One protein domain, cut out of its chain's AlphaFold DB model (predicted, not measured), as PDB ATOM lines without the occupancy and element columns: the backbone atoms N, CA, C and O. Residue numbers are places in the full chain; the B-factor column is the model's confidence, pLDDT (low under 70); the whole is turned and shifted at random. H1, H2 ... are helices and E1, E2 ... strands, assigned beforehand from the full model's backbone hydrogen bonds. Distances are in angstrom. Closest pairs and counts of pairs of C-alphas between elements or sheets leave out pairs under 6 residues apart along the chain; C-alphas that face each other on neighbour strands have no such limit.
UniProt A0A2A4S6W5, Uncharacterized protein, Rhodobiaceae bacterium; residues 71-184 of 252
ATOM      1  N   SER A  71     -38.630 151.549  11.457       91.19
ATOM      2  CA  SER A  71     -38.608 152.292  10.191       91.19
ATOM      3  C   SER A  71     -38.602 153.804  10.423       91.19
ATOM      4  O   SER A  71     -37.777 154.501   9.834       91.19
ATOM      5  N   ASP A  72     -39.436 154.304  11.339       88.38
ATOM      6  CA  ASP A  72     -39.462 155.723  11.714       88.38
ATOM      7  C   ASP A  72     -38.115 156.166  12.316       88.38
ATOM      8  O   ASP A  72     -37.598 157.239  11.999       88.38
ATOM      9  N   PHE A  73     -37.497 155.322  13.148       88.19
ATOM     10  CA  PHE A  73     -36.172 155.582  13.707       88.19
ATOM     11  C   PHE A  73     -35.087 155.689  12.624       88.19
ATOM     12  O   PHE A  73     -34.275 156.616  12.657       88.19
ATOM     13  N   MET A  74     -35.094 154.796  11.632       90.81
ATOM     14  CA  MET A  74     -34.134 154.823  10.524       90.81
ATOM     15  C   MET A  74     -34.322 156.036   9.606       90.81
ATOM     16  O   MET A  74     -33.332 156.598   9.138       90.81
ATOM     17  N   VAL A  75     -35.563 156.495   9.402       90.50
ATOM     18  CA  VAL A  75     -35.846 157.762   8.703       90.50
ATOM     19  C   VAL A  75     -35.198 158.937   9.438       90.50
ATOM     20  O   VAL A  75     -34.538 159.761   8.811       90.50
ATOM     21  N   ARG A  76     -35.322 159.003  10.768       84.94
ATOM     22  CA  ARG A  76     -34.738 160.090  11.579       84.94
ATOM     23  C   ARG A  76     -33.207 160.055  11.647       84.94
ATOM     24  O   ARG A  76     -32.580 161.089  11.881       84.94
ATOM     25  N   LEU A  77     -32.612 158.884  11.431       85.12
ATOM     26  CA  LEU A  77     -31.171 158.710  11.231       85.12
ATOM     27  C   LEU A  77     -30.709 159.042   9.804       85.12
ATOM     28  O   LEU A  77     -29.530 158.866   9.515       85.12
ATOM     29  N   ASP A  78     -31.603 159.482   8.912       88.56
ATOM     30  CA  ASP A  78     -31.316 159.694   7.486       88.56
ATOM     31  C   ASP A  78     -30.710 158.443   6.815       88.56
ATOM     32  O   ASP A  78     -29.805 158.502   5.983       88.56
ATOM     33  N   LEU A  79     -31.193 157.268   7.234       91.06
ATOM     34  CA  LEU A  79     -30.843 155.961   6.677       91.06
ATOM     35  C   LEU A  79     -32.087 155.101   6.386       91.06
ATOM     36  O   LEU A  79     -32.112 153.920   6.759       91.06
ATOM     37  N   PRO A  80     -33.144 155.635   5.749       94.12
ATOM     38  CA  PRO A  80     -34.266 154.795   5.363       94.12
ATOM     39  C   PRO A  80     -33.801 153.743   4.348       94.12
ATOM     40  O   PRO A  80     -33.111 154.058   3.378       94.12
ATOM     41  N   ALA A  81     -34.188 152.489   4.571       94.12
ATOM     42  CA  ALA A  81     -34.123 151.466   3.536       94.12
ATOM     43  C   ALA A  81     -35.384 151.542   2.669       94.12
ATOM     44  O   ALA A  81     -36.448 151.933   3.151       94.12
ATOM     45  N   ASP A  82     -35.289 151.104   1.415       94.31
ATOM     46  CA  ASP A  82     -36.456 150.986   0.536       94.31
ATOM     47  C   ASP A  82     -37.394 149.873   1.011       94.31
ATOM     48  O   ASP A  82     -38.612 149.945   0.847       94.31
ATOM     49  N   ARG A  83     -36.815 148.827   1.610       94.38
ATOM     50  CA  ARG A  83     -37.545 147.685   2.156       94.38
ATOM     51  C   ARG A  83     -36.776 147.046   3.303       94.38
ATOM     52  O   ARG A  83     -35.553 146.902   3.239       94.38
ATOM     53  N   TYR A  84     -37.520 146.592   4.306       94.88
ATOM     54  CA  TYR A  84     -37.019 145.713   5.355       94.88
ATOM     55  C   TYR A  84     -37.668 144.334   5.247       94.88
ATOM     56  O   TYR A  84     -38.874 144.226   5.042       94.88
ATOM     57  N   GLU A  85     -36.869 143.289   5.419       95.00
ATOM     58  CA  GLU A  85     -37.336 141.909   5.546       95.00
ATOM     59  C   GLU A  85     -37.013 141.419   6.951       95.00
ATOM     60  O   GLU A  85     -35.850 141.175   7.276       95.00
ATOM     61  N   TRP A  86     -38.036 141.304   7.794       94.31
ATOM     62  CA  TRP A  86     -37.871 140.958   9.201       94.31
ATOM     63  C   TRP A  86     -38.153 139.491   9.488       94.31
ATOM     64  O   TRP A  86     -38.982 138.840   8.856       94.31
ATOM     65  N   GLN A  87     -37.456 138.989  10.495       92.62
ATOM     66  CA  GLN A  87     -37.667 137.696  11.123       92.62
ATOM     67  C   GLN A  87     -38.173 137.923  12.549       92.62
ATOM     68  O   GLN A  87     -37.992 139.002  13.124       92.62
ATOM     69  N   ALA A  88     -38.767 136.886  13.140       90.50
ATOM     70  CA  ALA A  88     -39.167 136.927  14.539       90.50
ATOM     71  C   ALA A  88     -37.966 137.298  15.438       90.50
ATOM     72  O   ALA A  88     -36.857 136.800  15.198       90.50
ATOM     73  N   PRO A  89     -38.163 138.148  16.463       93.31
ATOM     74  CA  PRO A  89     -37.108 138.452  17.412       93.31
ATOM     75  C   PRO A  89     -36.576 137.192  18.092       93.31
ATOM     76  O   PRO A  89     -37.342 136.304  18.469       93.31
ATOM     77  N   VAL A  90     -35.261 137.135  18.279       93.81
ATOM     78  CA  VAL A  90     -34.577 136.038  18.962       93.81
ATOM     79  C   VAL A  90     -33.679 136.562  20.066       93.81
ATOM     80  O   VAL A  90     -33.144 137.668  19.993       93.81
ATOM     81  N   GLU A  91     -33.472 135.733  21.077       91.81
ATOM     82  CA  GLU A  91     -32.371 135.916  22.007       91.81
ATOM     83  C   GLU A  91     -31.054 135.643  21.288       91.81
ATOM     84  O   GLU A  91     -30.866 134.610  20.638       91.81
ATOM     85  N   GLY A  92     -30.140 136.594  21.399       91.50
ATOM     86  CA  GLY A  92     -28.889 136.579  20.669       91.50
ATOM     87  C   GLY A  92     -27.748 137.146  21.486       91.50
ATOM     88  O   GLY A  92     -27.908 137.613  22.617       91.50
ATOM     89  N   SER A  93     -26.562 137.118  20.888       90.19
ATOM     90  CA  SER A  93     -25.427 137.861  21.420       90.19
ATOM     91  C   SER A  93     -24.431 138.208  20.326       90.19
ATOM     92  O   SER A  93     -24.281 137.448  19.378       90.19
ATOM     93  N   TYR A  94     -23.698 139.295  20.478       87.94
ATOM     94  CA  TYR A  94     -22.580 139.623  19.597       87.94
ATOM     95  C   TYR A  94     -21.391 140.086  20.423       87.94
ATOM     96  O   TYR A  94     -21.531 140.404  21.610       87.94
ATOM     97  N   ARG A  95     -20.216 140.104  19.803       82.00
ATOM     98  CA  ARG A  95     -18.979 140.450  20.489       82.00
ATOM     99  C   ARG A  95     -18.361 141.704  19.902       82.00
ATOM    100  O   ARG A  95     -18.227 141.868  18.694       82.00
ATOM    101  N   THR A  96     -17.906 142.572  20.793       79.12
ATOM    102  CA  THR A  96     -16.999 143.660  20.440       79.12
ATOM    103  C   THR A  96     -15.607 143.310  20.951       79.12
ATOM    104  O   THR A  96     -15.430 143.029  22.139       79.12
ATOM    105  N   VAL A  97     -14.607 143.345  20.069       73.88
ATOM    106  CA  VAL A  97     -13.201 143.150  20.443       73.88
ATOM    107  C   VAL A  97     -12.469 144.476  20.309       73.88
ATOM    108  O   VAL A  97     -12.344 145.024  19.218       73.88
ATOM    109  N   LYS A  98     -11.965 144.988  21.431       73.75
ATOM    110  CA  LYS A  98     -11.178 146.220  21.475       73.75
ATOM    111  C   LYS A  98      -9.709 145.896  21.677       73.75
ATOM    112  O   LYS A  98      -9.336 145.260  22.665       73.75
ATOM    113  N   TYR A  99      -8.879 146.397  20.773       71.31
ATOM    114  CA  TYR A  99      -7.427 146.316  20.870       71.31
ATOM    115  C   TYR A  99      -6.881 147.662  21.349       71.31
ATOM    116  O   TYR A  99      -7.094 148.684  20.703       71.31
ATOM    117  N   SER A 100      -6.192 147.669  22.490       73.44
ATOM    118  CA  SER A 100      -5.547 148.857  23.058       73.44
ATOM    119  C   SER A 100      -4.102 148.520  23.414       73.44
ATOM    120  O   SER A 100      -3.826 147.924  24.459       73.44
ATOM    121  N   GLY A 101      -3.171 148.865  22.522       77.88
ATOM    122  CA  GLY A 101      -1.769 148.466  22.641       77.88
ATOM    123  C   GLY A 101      -1.628 146.941  22.667       77.88
ATOM    124  O   GLY A 101      -2.028 146.262  21.726       77.88
ATOM    125  N   ARG A 102      -1.088 146.392  23.763       76.81
ATOM    126  CA  ARG A 102      -0.954 144.936  23.973       76.81
ATOM    127  C   ARG A 102      -2.189 144.284  24.613       76.81
ATOM    128  O   ARG A 102      -2.241 143.061  24.713       76.81
ATOM    129  N   LYS A 103      -3.178 145.068  25.062       75.69
ATOM    130  CA  LYS A 103      -4.374 144.557  25.743       75.69
ATOM    131  C   LYS A 103      -5.496 144.301  24.738       75.69
ATOM    132  O   LYS A 103      -5.868 145.191  23.976       75.69
ATOM    133  N   THR A 104      -6.068 143.101  24.792       74.44
ATOM    134  CA  THR A 104      -7.309 142.752  24.087       74.44
ATOM    135  C   THR A 104      -8.441 142.715  25.104       74.44
ATOM    136  O   THR A 104      -8.350 141.995  26.096       74.44
ATOM    137  N   THR A 105      -9.488 143.509  24.886       78.69
ATOM    138  CA  THR A 105     -10.704 143.494  25.710       78.69
ATOM    139  C   THR A 105     -11.842 142.923  24.883       78.69
ATOM    140  O   THR A 105     -12.144 143.437  23.807       78.69
ATOM    141  N   ILE A 106     -12.463 141.868  25.396       75.50
ATOM    142  CA  ILE A 106     -13.626 141.225  24.793       75.50
ATOM    143  C   ILE A 106     -14.858 141.674  25.573       75.50
ATOM    144  O   ILE A 106     -14.879 141.578  26.798       75.50
ATOM    145  N   ILE A 107     -15.856 142.194  24.865       79.62
ATOM    146  CA  ILE A 107     -17.131 142.619  25.439       79.62
ATOM    147  C   ILE A 107     -18.226 141.819  24.749       79.62
ATOM    148  O   ILE A 107     -18.427 141.959  23.541       79.62
ATOM    149  N   ASP A 108     -18.921 140.992  25.522       81.25
ATOM    150  CA  ASP A 108     -20.084 140.252  25.053       81.25
ATOM    151  C   ASP A 108     -21.354 141.064  25.325       81.25
ATOM    152  O   ASP A 108     -21.588 141.551  26.432       81.25
ATOM    153  N   HIS A 109     -22.171 141.216  24.290       85.69
ATOM    154  CA  HIS A 109     -23.467 141.874  24.344       85.69
ATOM    155  C   HIS A 109     -24.543 140.820  24.136       85.69
ATOM    156  O   HIS A 109     -24.487 140.102  23.144       85.69
ATOM    157  N   ALA A 110     -25.520 140.734  25.033       88.56
ATOM    158  CA  ALA A 110     -26.644 139.807  24.933       88.56
ATOM    159  C   ALA A 110     -27.965 140.567  25.056       88.56
ATOM    160  O   ALA A 110     -28.018 141.623  25.687       88.56
ATOM    161  N   GLY A 111     -29.016 140.036  24.439       90.50
ATOM    162  CA  GLY A 111     -30.342 140.640  24.471       90.50
ATOM    163  C   GLY A 111     -31.285 140.029  23.446       90.50
ATOM    164  O   GLY A 111     -30.961 139.041  22.782       90.50
ATOM    165  N   TRP A 112     -32.445 140.658  23.308       92.62
ATOM    166  CA  TRP A 112     -33.359 140.400  22.206       92.62
ATOM    167  C   TRP A 112     -32.918 141.167  20.960       92.62
ATOM    168  O   TRP A 112     -32.578 142.353  21.034       92.62
ATOM    169  N   PHE A 113     -32.975 140.491  19.815       94.50
ATOM    170  CA  PHE A 113     -32.620 141.039  18.513       94.50
ATOM    171  C   PHE A 113     -33.676 140.678  17.480       94.50
ATOM    172  O   PHE A 113     -33.990 139.502  17.305       94.50
ATOM    173  N   ALA A 114     -34.192 141.669  16.760       94.94
ATOM    174  CA  ALA A 114     -35.008 141.403  15.587       94.94
ATOM    175  C   ALA A 114     -34.125 141.433  14.355       94.94
ATOM    176  O   ALA A 114     -33.473 142.432  14.059       94.94
ATOM    177  N   CYS A 115     -34.076 140.297  13.683       95.00
ATOM    178  CA  CYS A 115     -33.104 140.005  12.652       95.00
ATOM    179  C   CYS A 115     -33.716 140.203  11.280       95.00
ATOM    180  O   CYS A 115     -34.860 139.821  11.056       95.00
ATOM    181  N   GLY A 116     -32.960 140.763  10.346       95.06
ATOM    182  CA  GLY A 116     -33.514 141.011   9.028       95.06
ATOM    183  C   GLY A 116     -32.516 141.469   7.987       95.06
ATOM    184  O   GLY A 116     -31.297 141.438   8.190       95.06
ATOM    185  N   TRP A 117     -33.075 141.898   6.866       95.31
ATOM    186  CA  TRP A 117     -32.360 142.494   5.748       95.31
ATOM    187  C   TRP A 117     -32.901 143.892   5.473       95.31
ATOM    188  O   TRP A 117     -34.111 144.100   5.457       95.31
ATOM    189  N   ALA A 118     -32.002 144.847   5.252       95.06
ATOM    190  CA  ALA A 118     -32.333 146.148   4.684       95.06
ATOM    191  C   ALA A 118     -31.919 146.182   3.215       95.06
ATOM    192  O   ALA A 118     -30.791 145.806   2.885       95.06
ATOM    193  N   HIS A 119     -32.825 146.656   2.364       94.81
ATOM    194  CA  HIS A 119     -32.625 146.800   0.929       94.81
ATOM    195  C   HIS A 119     -32.518 148.279   0.572       94.81
ATOM    196  O   HIS A 119     -33.392 149.071   0.917       94.81
ATOM    197  N   TYR A 120     -31.452 148.623  -0.137       92.44
ATOM    198  CA  TYR A 120     -31.130 149.963  -0.589       92.44
ATOM    199  C   TYR A 120     -30.849 149.937  -2.087       92.44
ATOM    200  O   TYR A 120     -29.924 149.279  -2.555       92.44
ATOM    201  N   THR A 121     -31.586 150.735  -2.839       90.19
ATOM    202  CA  THR A 121     -31.355 151.024  -4.253       90.19
ATOM    203  C   THR A 121     -30.048 151.794  -4.400       90.19
ATOM    204  O   THR A 121     -29.269 151.558  -5.320       90.19
ATOM    205  N   LYS A 122     -29.777 152.697  -3.448       87.88
ATOM    206  CA  LYS A 122     -28.511 153.422  -3.313       87.88
ATOM    207  C   LYS A 122     -27.949 153.186  -1.917       87.88
ATOM    208  O   LYS A 122     -28.445 153.738  -0.942       87.88
ATOM    209  N   SER A 123     -26.922 152.344  -1.837       86.31
ATOM    210  CA  SER A 123     -26.282 151.978  -0.573       86.31
ATOM    211  C   SER A 123     -25.693 153.212   0.130       86.31
ATOM    212  O   SER A 123     -24.898 153.923  -0.493       86.31
ATOM    213  N   PRO A 124     -26.009 153.455   1.416       84.25
ATOM    214  CA  PRO A 124     -25.385 154.532   2.175       84.25
ATOM    215  C   PRO A 124     -23.876 154.310   2.351       84.25
ATOM    216  O   PRO A 124     -23.364 153.191   2.233       84.25
ATOM    217  N   GLN A 125     -23.143 155.381   2.661       82.94
ATOM    218  CA  GLN A 125     -21.698 155.297   2.869       82.94
ATOM    219  C   GLN A 125     -21.354 154.340   4.021       82.94
ATOM    220  O   GLN A 125     -21.971 154.365   5.083       82.94
ATOM    221  N   GLY A 126     -20.336 153.502   3.812       78.62
ATOM    222  CA  GLY A 126     -19.881 152.526   4.803       78.62
ATOM    223  C   GLY A 126     -20.694 151.232   4.822       78.62
ATOM    224  O   GLY A 126     -20.358 150.320   5.569       78.62
ATOM    225  N   PHE A 127     -21.730 151.098   3.998       82.50
ATOM    226  CA  PHE A 127     -22.400 149.818   3.804       82.50
ATOM    227  C   PHE A 127     -21.673 149.005   2.721       82.50
ATOM    228  O   PHE A 127     -21.208 149.575   1.732       82.50
ATOM    229  N   PRO A 128     -21.541 147.678   2.889       77.12
ATOM    230  CA  PRO A 128     -20.797 146.831   1.954       77.12
ATOM    231  C   PRO A 128     -21.499 146.631   0.606       77.12
ATOM    232  O   PRO A 128     -20.882 146.133  -0.332       77.12
ATOM    233  N   GLY A 129     -22.785 146.973   0.516       86.31
ATOM    234  CA  GLY A 129     -23.600 146.788  -0.671       86.31
ATOM    235  C   GLY A 129     -25.072 147.139  -0.428       86.31
ATOM    236  O   GLY A 129     -25.442 147.514   0.686       86.31
ATOM    237  N   PRO A 130     -25.918 146.983  -1.461       89.94
ATOM    238  CA  PRO A 130     -27.326 147.383  -1.432       89.94
ATOM    239  C   PRO A 130     -28.197 146.527  -0.507       89.94
ATOM    240  O   PRO A 130     -29.299 146.930  -0.165       89.94
ATOM    241  N   ILE A 131     -27.737 145.343  -0.099       92.88
ATOM    242  CA  ILE A 131     -28.482 144.452   0.796       92.88
ATOM    243  C   ILE A 131     -27.634 144.187   2.024       92.88
ATOM    244  O   ILE A 131     -26.492 143.733   1.927       92.88
ATOM    245  N   VAL A 132     -28.204 144.478   3.185       92.31
ATOM    246  CA  VAL A 132     -27.447 144.617   4.424       92.31
ATOM    247  C   VAL A 132     -28.114 143.783   5.496       92.31
ATOM    248  O   VAL A 132     -29.310 143.933   5.744       92.31
ATOM    249  N   ARG A 133     -27.345 142.912   6.158       93.25
ATOM    250  CA  ARG A 133     -27.847 142.193   7.331       93.25
ATOM    251  C   ARG A 133     -27.993 143.187   8.473       93.25
ATOM    252  O   ARG A 133     -27.035 143.893   8.784       93.25
ATOM    253  N   ILE A 134     -29.154 143.211   9.109       94.88
ATOM    254  CA  ILE A 134     -29.437 144.118  10.219       94.88
ATOM    255  C   ILE A 134     -29.984 143.351  11.419       94.88
ATOM    256  O   ILE A 134     -30.593 142.287  11.277       94.88
ATOM    257  N   ALA A 135     -29.766 143.913  12.601       95.88
ATOM    258  CA  ALA A 135     -30.409 143.492  13.827       95.88
ATOM    259  C   ALA A 135     -30.832 144.720  14.645       95.88
ATOM    260  O   ALA A 135     -29.999 145.543  15.040       95.88
ATOM    261  N   ALA A 136     -32.134 144.837  14.888       94.62
ATOM    262  CA  ALA A 136     -32.701 145.816  15.803       94.62
ATOM    263  C   ALA A 136     -32.532 145.318  17.240       94.62
ATOM    264  O   ALA A 136     -32.768 144.141  17.514       94.62
ATOM    265  N   THR A 137     -32.120 146.196  18.150       92.50
ATOM    266  CA  THR A 137     -31.920 145.843  19.562       92.50
ATOM    267  C   THR A 137     -33.119 146.261  20.399       92.50
ATOM    268  O   THR A 137     -33.775 147.255  20.089       92.50
ATOM    269  N   PHE A 138     -33.389 145.537  21.483       88.00
ATOM    270  CA  PHE A 138     -34.466 145.883  22.408       88.00
ATOM    271  C   PHE A 138     -33.947 146.129  23.820       88.00
ATOM    272  O   PHE A 138     -32.981 145.513  24.267       88.00
ATOM    273  N   LYS A 139     -34.632 147.017  24.538       82.31
ATOM    274  CA  LYS A 139     -34.455 147.241  25.972       82.31
ATOM    275  C   LYS A 139     -35.828 147.388  26.611       82.31
ATOM    276  O   LYS A 139     -36.634 148.195  26.156       82.31
ATOM    277  N   SER A 140     -36.101 146.611  27.659       78.50
ATOM    278  CA  SER A 140     -37.372 146.687  28.400       78.50
ATOM    279  C   SER A 140     -38.612 146.591  27.485       78.50
ATOM    280  O   SER A 140     -39.536 147.389  27.606       78.50
ATOM    281  N   ARG A 141     -38.629 145.619  26.555       77.38
ATOM    282  CA  ARG A 141     -39.660 145.382  25.507       77.38
ATOM    283  C   ARG A 141     -39.727 146.382  24.351       77.38
ATOM    284  O   ARG A 141     -40.389 146.073  23.363       77.38
ATOM    285  N   GLY A 142     -39.094 147.547  24.468       80.38
ATOM    286  CA  GLY A 142     -39.087 148.588  23.440       80.38
ATOM    287  C   GLY A 142     -37.833 148.551  22.571       80.38
ATOM    288  O   GLY A 142     -36.813 147.983  22.968       80.38
ATOM    289  N   LEU A 143     -37.907 149.169  21.390       85.50
ATOM    290  CA  LEU A 143     -36.748 149.351  20.521       85.50
ATOM    291  C   LEU A 143     -35.692 150.204  21.240       85.50
ATOM    292  O   LEU A 143     -35.988 151.276  21.768       85.50
ATOM    293  N   ALA A 144     -34.452 149.729  21.268       84.81
ATOM    294  CA  ALA A 144     -33.327 150.494  21.773       84.81
ATOM    295  C   ALA A 144     -32.690 151.322  20.649       84.81
ATOM    296  O   ALA A 144     -32.734 150.965  19.475       84.81
ATOM    297  N   ALA A 145     -32.047 152.431  21.019       86.06
ATOM    298  CA  ALA A 145     -31.405 153.355  20.080       86.06
ATOM    299  C   ALA A 145     -30.035 152.844  19.577       86.06
ATOM    300  O   ALA A 145     -29.041 153.581  19.550       86.06
ATOM    301  N   VAL A 146     -29.970 151.551  19.246       87.56
ATOM    302  CA  VAL A 146     -28.800 150.870  18.692       87.56
ATOM    303  C   VAL A 146     -29.247 149.954  17.557       87.56
ATOM    304  O   VAL A 146     -30.129 149.112  17.734       87.56
ATOM    305  N   VAL A 147     -28.594 150.098  16.408       91.44
ATOM    306  CA  VAL A 147     -28.767 149.240  15.233       91.44
ATOM    307  C   VAL A 147     -27.462 148.509  15.000       91.44
ATOM    308  O   VAL A 147     -26.403 149.133  14.901       91.44
ATOM    309  N   ILE A 148     -27.546 147.186  14.906       93.50
ATOM    310  CA  ILE A 148     -26.411 146.325  14.604       93.50
ATOM    311  C   ILE A 148     -26.497 145.904  13.138       93.50
ATOM    312  O   ILE A 148     -27.577 145.632  12.616       93.50
ATOM    313  N   LEU A 149     -25.359 145.859  12.460       92.12
ATOM    314  CA  LEU A 149     -25.242 145.659  11.023       92.12
ATOM    315  C   LEU A 149     -24.224 144.553  10.717       92.12
ATOM    316  O   LEU A 149     -23.336 144.244  11.514       92.12
ATOM    317  N   ASN A 150     -24.350 143.966   9.530       89.69
ATOM    318  CA  ASN A 150     -23.365 143.092   8.897       89.69
ATOM    319  C   ASN A 150     -22.855 141.961   9.804       89.69
ATOM    320  O   ASN A 150     -23.612 141.048  10.141       89.69
ATOM    321  N   HIS A 151     -21.566 141.984  10.155       87.25
ATOM    322  CA  HIS A 151     -20.920 140.903  10.888       87.25
ATOM    323  C   HIS A 151     -21.494 140.767  12.294       87.25
ATOM    324  O   HIS A 151     -21.887 139.673  12.691       87.25
ATOM    325  N   GLN A 152     -21.640 141.882  13.012       89.75
ATOM    326  CA  GLN A 152     -22.235 141.858  14.346       89.75
ATOM    327  C   GLN A 152     -23.712 141.447  14.292       89.75
ATOM    328  O   GLN A 152     -24.179 140.719  15.167       89.75
ATOM    329  N   ALA A 153     -24.440 141.826  13.233       92.94
ATOM    330  CA  ALA A 153     -25.823 141.383  13.057       92.94
ATOM    331  C   ALA A 153     -25.887 139.873  12.803       92.94
ATOM    332  O   ALA A 153     -26.764 139.197  13.331       92.94
ATOM    333  N   LYS A 154     -24.940 139.312  12.041       91.44
ATOM    334  CA  LYS A 154     -24.814 137.860  11.850       91.44
ATOM    335  C   LYS A 154     -24.583 137.137  13.178       91.44
ATOM    336  O   LYS A 154     -25.229 136.121  13.418       91.44
ATOM    337  N   GLU A 155     -23.687 137.643  14.024       91.00
ATOM    338  CA  GLU A 155     -23.413 137.054  15.342       91.00
ATOM    339  C   GLU A 155     -24.640 137.102  16.260       91.00
ATOM    340  O   GLU A 155     -25.036 136.068  16.815       91.00
ATOM    341  N   ALA A 156     -25.270 138.280  16.361       92.88
ATOM    342  CA  ALA A 156     -26.480 138.497  17.149       92.88
ATOM    343  C   ALA A 156     -27.611 137.566  16.695       92.88
ATOM    344  O   ALA A 156     -28.273 136.937  17.515       92.88
ATOM    345  N   CYS A 157     -27.773 137.413  15.383       93.56
ATOM    346  CA  CYS A 157     -28.854 136.655  14.766       93.56
ATOM    347  C   CYS A 157     -28.559 135.172  14.538       93.56
ATOM    348  O   CYS A 157     -29.306 134.526  13.805       93.56
ATOM    349  N   ARG A 158     -27.501 134.602  15.130       91.50
ATOM    350  CA  ARG A 158     -27.095 133.206  14.867       91.50
ATOM    351  C   ARG A 158     -28.160 132.153  15.200       91.50
ATOM    352  O   ARG A 158     -28.072 131.035  14.705       91.50
ATOM    353  N   PHE A 159     -29.129 132.496  16.049       91.50
ATOM    354  CA  PHE A 159     -30.235 131.618  16.442       91.50
ATOM    355  C   PHE A 159     -31.557 131.939  15.738       91.50
ATOM    356  O   PHE A 159     -32.555 131.266  15.994       91.50
ATOM    357  N   ALA A 160     -31.573 132.949  14.869       91.50
ATOM    358  CA  ALA A 160     -32.704 133.209  13.998       91.50
ATOM    359  C   ALA A 160     -32.703 132.225  12.825       91.50
ATOM    360  O   ALA A 160     -31.648 131.752  12.391       91.50
ATOM    361  N   SER A 161     -33.887 131.938  12.287       86.44
ATOM    362  CA  SER A 161     -34.008 131.145  11.066       86.44
ATOM    363  C   SER A 161     -33.193 131.801   9.950       86.44
ATOM    364  O   SER A 161     -33.347 132.992   9.656       86.44
ATOM    365  N   ILE A 162     -32.298 131.035   9.325       76.31
ATOM    366  CA  ILE A 162     -31.516 131.531   8.194       76.31
ATOM    367  C   ILE A 162     -32.487 131.708   7.026       76.31
ATOM    368  O   ILE A 162     -32.930 130.735   6.427       76.31
ATOM    369  N   VAL A 163     -32.829 132.959   6.727       83.12
ATOM    370  CA  VAL A 163     -33.666 133.322   5.582       83.12
ATOM    371  C   VAL A 163     -32.808 134.166   4.658       83.12
ATOM    372  O   VAL A 163     -32.278 135.208   5.066       83.12
ATOM    373  N   SER A 164     -32.633 133.670   3.439       89.94
ATOM    374  CA  SER A 164     -32.030 134.419   2.345       89.94
ATOM    375  C   SER A 164     -32.841 135.688   2.078       89.94
ATOM    376  O   SER A 164     -34.069 135.609   2.119       89.94
ATOM    377  N   PRO A 165     -32.194 136.834   1.796       92.69
ATOM    378  CA  PRO A 165     -32.935 138.013   1.369       92.69
ATOM    379  C   PRO A 165     -33.701 137.702   0.084       92.69
ATOM    380  O   PRO A 165     -33.312 136.796  -0.662       92.69
ATOM    381  N   THR A 166     -34.761 138.449  -0.202       93.62
ATOM    382  CA  THR A 166     -35.498 138.307  -1.463       93.62
ATOM    383  C   THR A 166     -35.176 139.430  -2.444       93.62
ATOM    384  O   THR A 166     -34.688 140.493  -2.068       93.62
ATOM    385  N   ASN A 167     -35.413 139.218  -3.735       91.38
ATOM    386  CA  ASN A 167     -35.367 140.285  -4.736       91.38
ATOM    387  C   ASN A 167     -36.689 141.087  -4.758       91.38
ATOM    388  O   ASN A 167     -37.530 140.942  -3.865       91.38
ATOM    389  N   ALA A 168     -36.871 141.976  -5.737       87.69
ATOM    390  CA  ALA A 168     -38.095 142.775  -5.859       87.69
ATOM    391  C   ALA A 168     -39.339 141.899  -6.100       87.69
ATOM    392  O   ALA A 168     -40.414 142.210  -5.594       87.69
ATOM    393  N   GLU A 169     -39.173 140.764  -6.782       89.50
ATOM    394  CA  GLU A 169     -40.231 139.791  -7.073       89.50
ATOM    395  C   GLU A 169     -40.481 138.798  -5.919       89.50
ATOM    396  O   GLU A 169     -41.237 137.840  -6.083       89.50
ATOM    397  N   GLY A 170     -39.832 138.977  -4.762       88.81
ATOM    398  CA  GLY A 170     -39.984 138.102  -3.595       88.81
ATOM    399  C   GLY A 170     -39.263 136.754  -3.710       88.81
ATOM    400  O   GLY A 170     -39.442 135.882  -2.860       88.81
ATOM    401  N   LYS A 171     -38.421 136.559  -4.730       91.75
ATOM    402  CA  LYS A 171     -37.622 135.338  -4.893       91.75
ATOM    403  C   LYS A 171     -36.368 135.399  -4.018       91.75
ATOM    404  O   LYS A 171     -35.682 136.422  -4.041       91.75
ATOM    405  N   PRO A 172     -36.019 134.322  -3.291       92.69
ATOM    406  CA  PRO A 172     -34.779 134.264  -2.527       92.69
ATOM    407  C   PRO A 172     -33.555 134.488  -3.418       92.69
ATOM    408  O   PRO A 172     -33.453 133.925  -4.508       92.69
ATOM    409  N   ILE A 173     -32.602 135.269  -2.926       92.12
ATOM    410  CA  ILE A 173     -31.307 135.516  -3.566       92.12
ATOM    411  C   ILE A 173     -30.164 135.079  -2.642       92.12
ATOM    412  O   ILE A 173     -30.365 134.931  -1.434       92.12
ATOM    413  N   PRO A 174     -28.952 134.844  -3.176       89.19
ATOM    414  CA  PRO A 174     -27.814 134.461  -2.351       89.19
ATOM    415  C   PRO A 174     -27.557 135.468  -1.230       89.19
ATOM    416  O   PRO A 174     -27.603 136.680  -1.439       89.19
ATOM    417  N   ILE A 175     -27.251 134.951  -0.038       85.56
ATOM    418  CA  ILE A 175     -26.862 135.764   1.113       85.56
ATOM    419  C   ILE A 175     -25.619 136.580   0.724       85.56
ATOM    420  O   ILE A 175     -24.596 135.976   0.381       85.56
ATOM    421  N   PRO A 176     -25.675 137.924   0.785       82.31
ATOM    422  CA  PRO A 176     -24.520 138.757   0.492       82.31
ATOM    423  C   PRO A 176     -23.324 138.362   1.365       82.31
ATOM    424  O   PRO A 176     -23.507 138.011   2.537       82.31
ATOM    425  N   PRO A 177     -22.091 138.420   0.837       75.56
ATOM    426  CA  PRO A 177     -20.912 138.055   1.605       75.56
ATOM    427  C   PRO A 177     -20.775 138.968   2.829       75.56
ATOM    428  O   PRO A 177     -20.526 140.166   2.716       75.56
ATOM    429  N   ILE A 178     -20.921 138.384   4.020       72.38
ATOM    430  CA  ILE A 178     -20.687 139.084   5.284       72.38
ATOM    431  C   ILE A 178     -19.206 138.943   5.615       72.38
ATOM    432  O   ILE A 178     -18.731 137.845   5.920       72.38
ATOM    433  N   PHE A 179     -18.479 140.056   5.546       67.94
ATOM    434  CA  PHE A 179     -17.058 140.088   5.866       67.94
ATOM    435  C   PHE A 179     -16.817 139.597   7.303       67.94
ATOM    436  O   PHE A 179     -17.532 139.993   8.224       67.94
ATOM    437  N   ASN A 180     -15.828 138.715   7.495       65.81
ATOM    438  CA  ASN A 180     -15.399 138.256   8.816       65.81
ATOM    439  C   ASN A 180     -14.058 138.922   9.185       65.81
ATOM    440  O   ASN A 180     -13.007 138.540   8.662       65.81
ATOM    441  N   PRO A 181     -14.072 139.926  10.067       58.47
ATOM    442  CA  PRO A 181     -12.925 140.758  10.371       58.47
ATOM    443  C   PRO A 181     -12.066 140.127  11.467       58.47
ATOM    444  O   PRO A 181     -11.973 140.634  12.579       58.47
ATOM    445  N   ALA A 182     -11.366 139.042  11.159       55.12
ATOM    446  CA  ALA A 182     -10.584 138.339  12.175       55.12
ATOM    447  C   ALA A 182      -9.403 139.153  12.772       55.12
ATOM    448  O   ALA A 182      -8.770 138.687  13.721       55.12
ATOM    449  N   LYS A 183      -9.093 140.356  12.244       54.19
ATOM    450  CA  LYS A 183      -8.077 141.303  12.765       54.19
ATOM    451  C   LYS A 183      -8.336 142.778  12.420       54.19
ATOM    452  O   LYS A 183      -7.390 143.551  12.280       54.19
ATOM    453  N   ALA A 184      -9.577 143.182  12.194       61.59
ATOM    454  CA  ALA A 184      -9.806 144.571  11.822       61.59
ATOM    455  C   ALA A 184      -9.853 145.474  13.053       61.59
ATOM    456  O   ALA A 184     -10.490 145.144  14.051       61.59
TER     457      ALA A 184
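Overview. This is residues 71 to 184 of the 252 residues of an uncharacterized protein of Rhodobiaceae bacterium (UniProt A0A2A4S6W5). A strongly twisted sheet of five strands curls round the short helix H2, and the long hairpin E2 and E3 runs out as an arm with its turn at Arg 102. E3 bends sharply, with its first part in that arm and its last part between E1 and E4; H1 only grazes the sheet, and a tail of 28 residues with no named element follows H2. The printed part has 114 residues, with two named helices and five named strands: along the chain H1 comes first, the five strands E1 to E5 follow, and H2 comes last; the sheet is branched, its neighbour pairs E1 and E3, E2 and E3, E3 and E4, and E4 and E5 are antiparallel, and the class is mixed, helices and strands. The whole is compact, with a radius of gyration of the C-alphas of 14.7 A, yet elongated in outline, spanning 50 by 32 by 29 A.

Along the chain. The longest strand, E3, covers residues 103 to 119 and measures 37.7 A from C-alpha 103 at (-4.374, 144.557, 25.743) to C-alpha 119 at (-32.625, 146.800, 0.929). E2 is residues 90 to 100, 32.0 A; E4 is residues 131 to 139, 26.0 A; E5 is residues 142 to 149, 18.8 A; E1 is residues 83 to 86, 9.7 A. H1 is residues 71 to 76, 8.8 A, beginning with C-alpha 71 at (-38.608, 152.292, 10.191). H2 is residues 150 to 156, 9.9 A, ending with C-alpha 156 at (-26.480, 138.497, 17.149).

Arrangement. E3 bends by 92 degrees at residue 112, and its pairing is staggered. On one side of it lie E2, beside residues 103 to 113, and E1, beside residues 116 to 119; E4 lies on the other side, beside residues 112 to 119. N 96 and O 107 of the hairpin E2 and E3 are 2.9 A apart, within hydrogen-bond range, as are N 85 and O 117 of E1 and E3, 2.9 A, and N 116 and O 134 of the hairpin E3 and E4, 3.0 A. E2, E3, E4 and E5 form a meander, each strand the antiparallel neighbour of the one before. In the hairpin E4 and E5, N 135 and O 148 are 2.8 A apart, within hydrogen-bond range; E5 bends by 75 degrees at residue 145. The sheet curls round H2, whose closest C-alphas to E2 are those of Ala 156 and Ser 93, 4.4 A apart, and to E4 those of Asn 150 and Arg 133, 4.8 A apart. H1 only grazes the sheet with residues 71 to 74, and is near E5 but apart from H2. In H1 and H2 every O i to N i+4 pair is within hydrogen-bond range.

Size, cuts and confidence. The C-alphas of Arg 102 and Glu 169, the two farthest apart, are 50.3 A from each other. The printed part has no cut; the link from E3 to E4, 11 residues, is long. The mean pLDDT of the printed part is 86.3, and residues 179 to 184 are under 70.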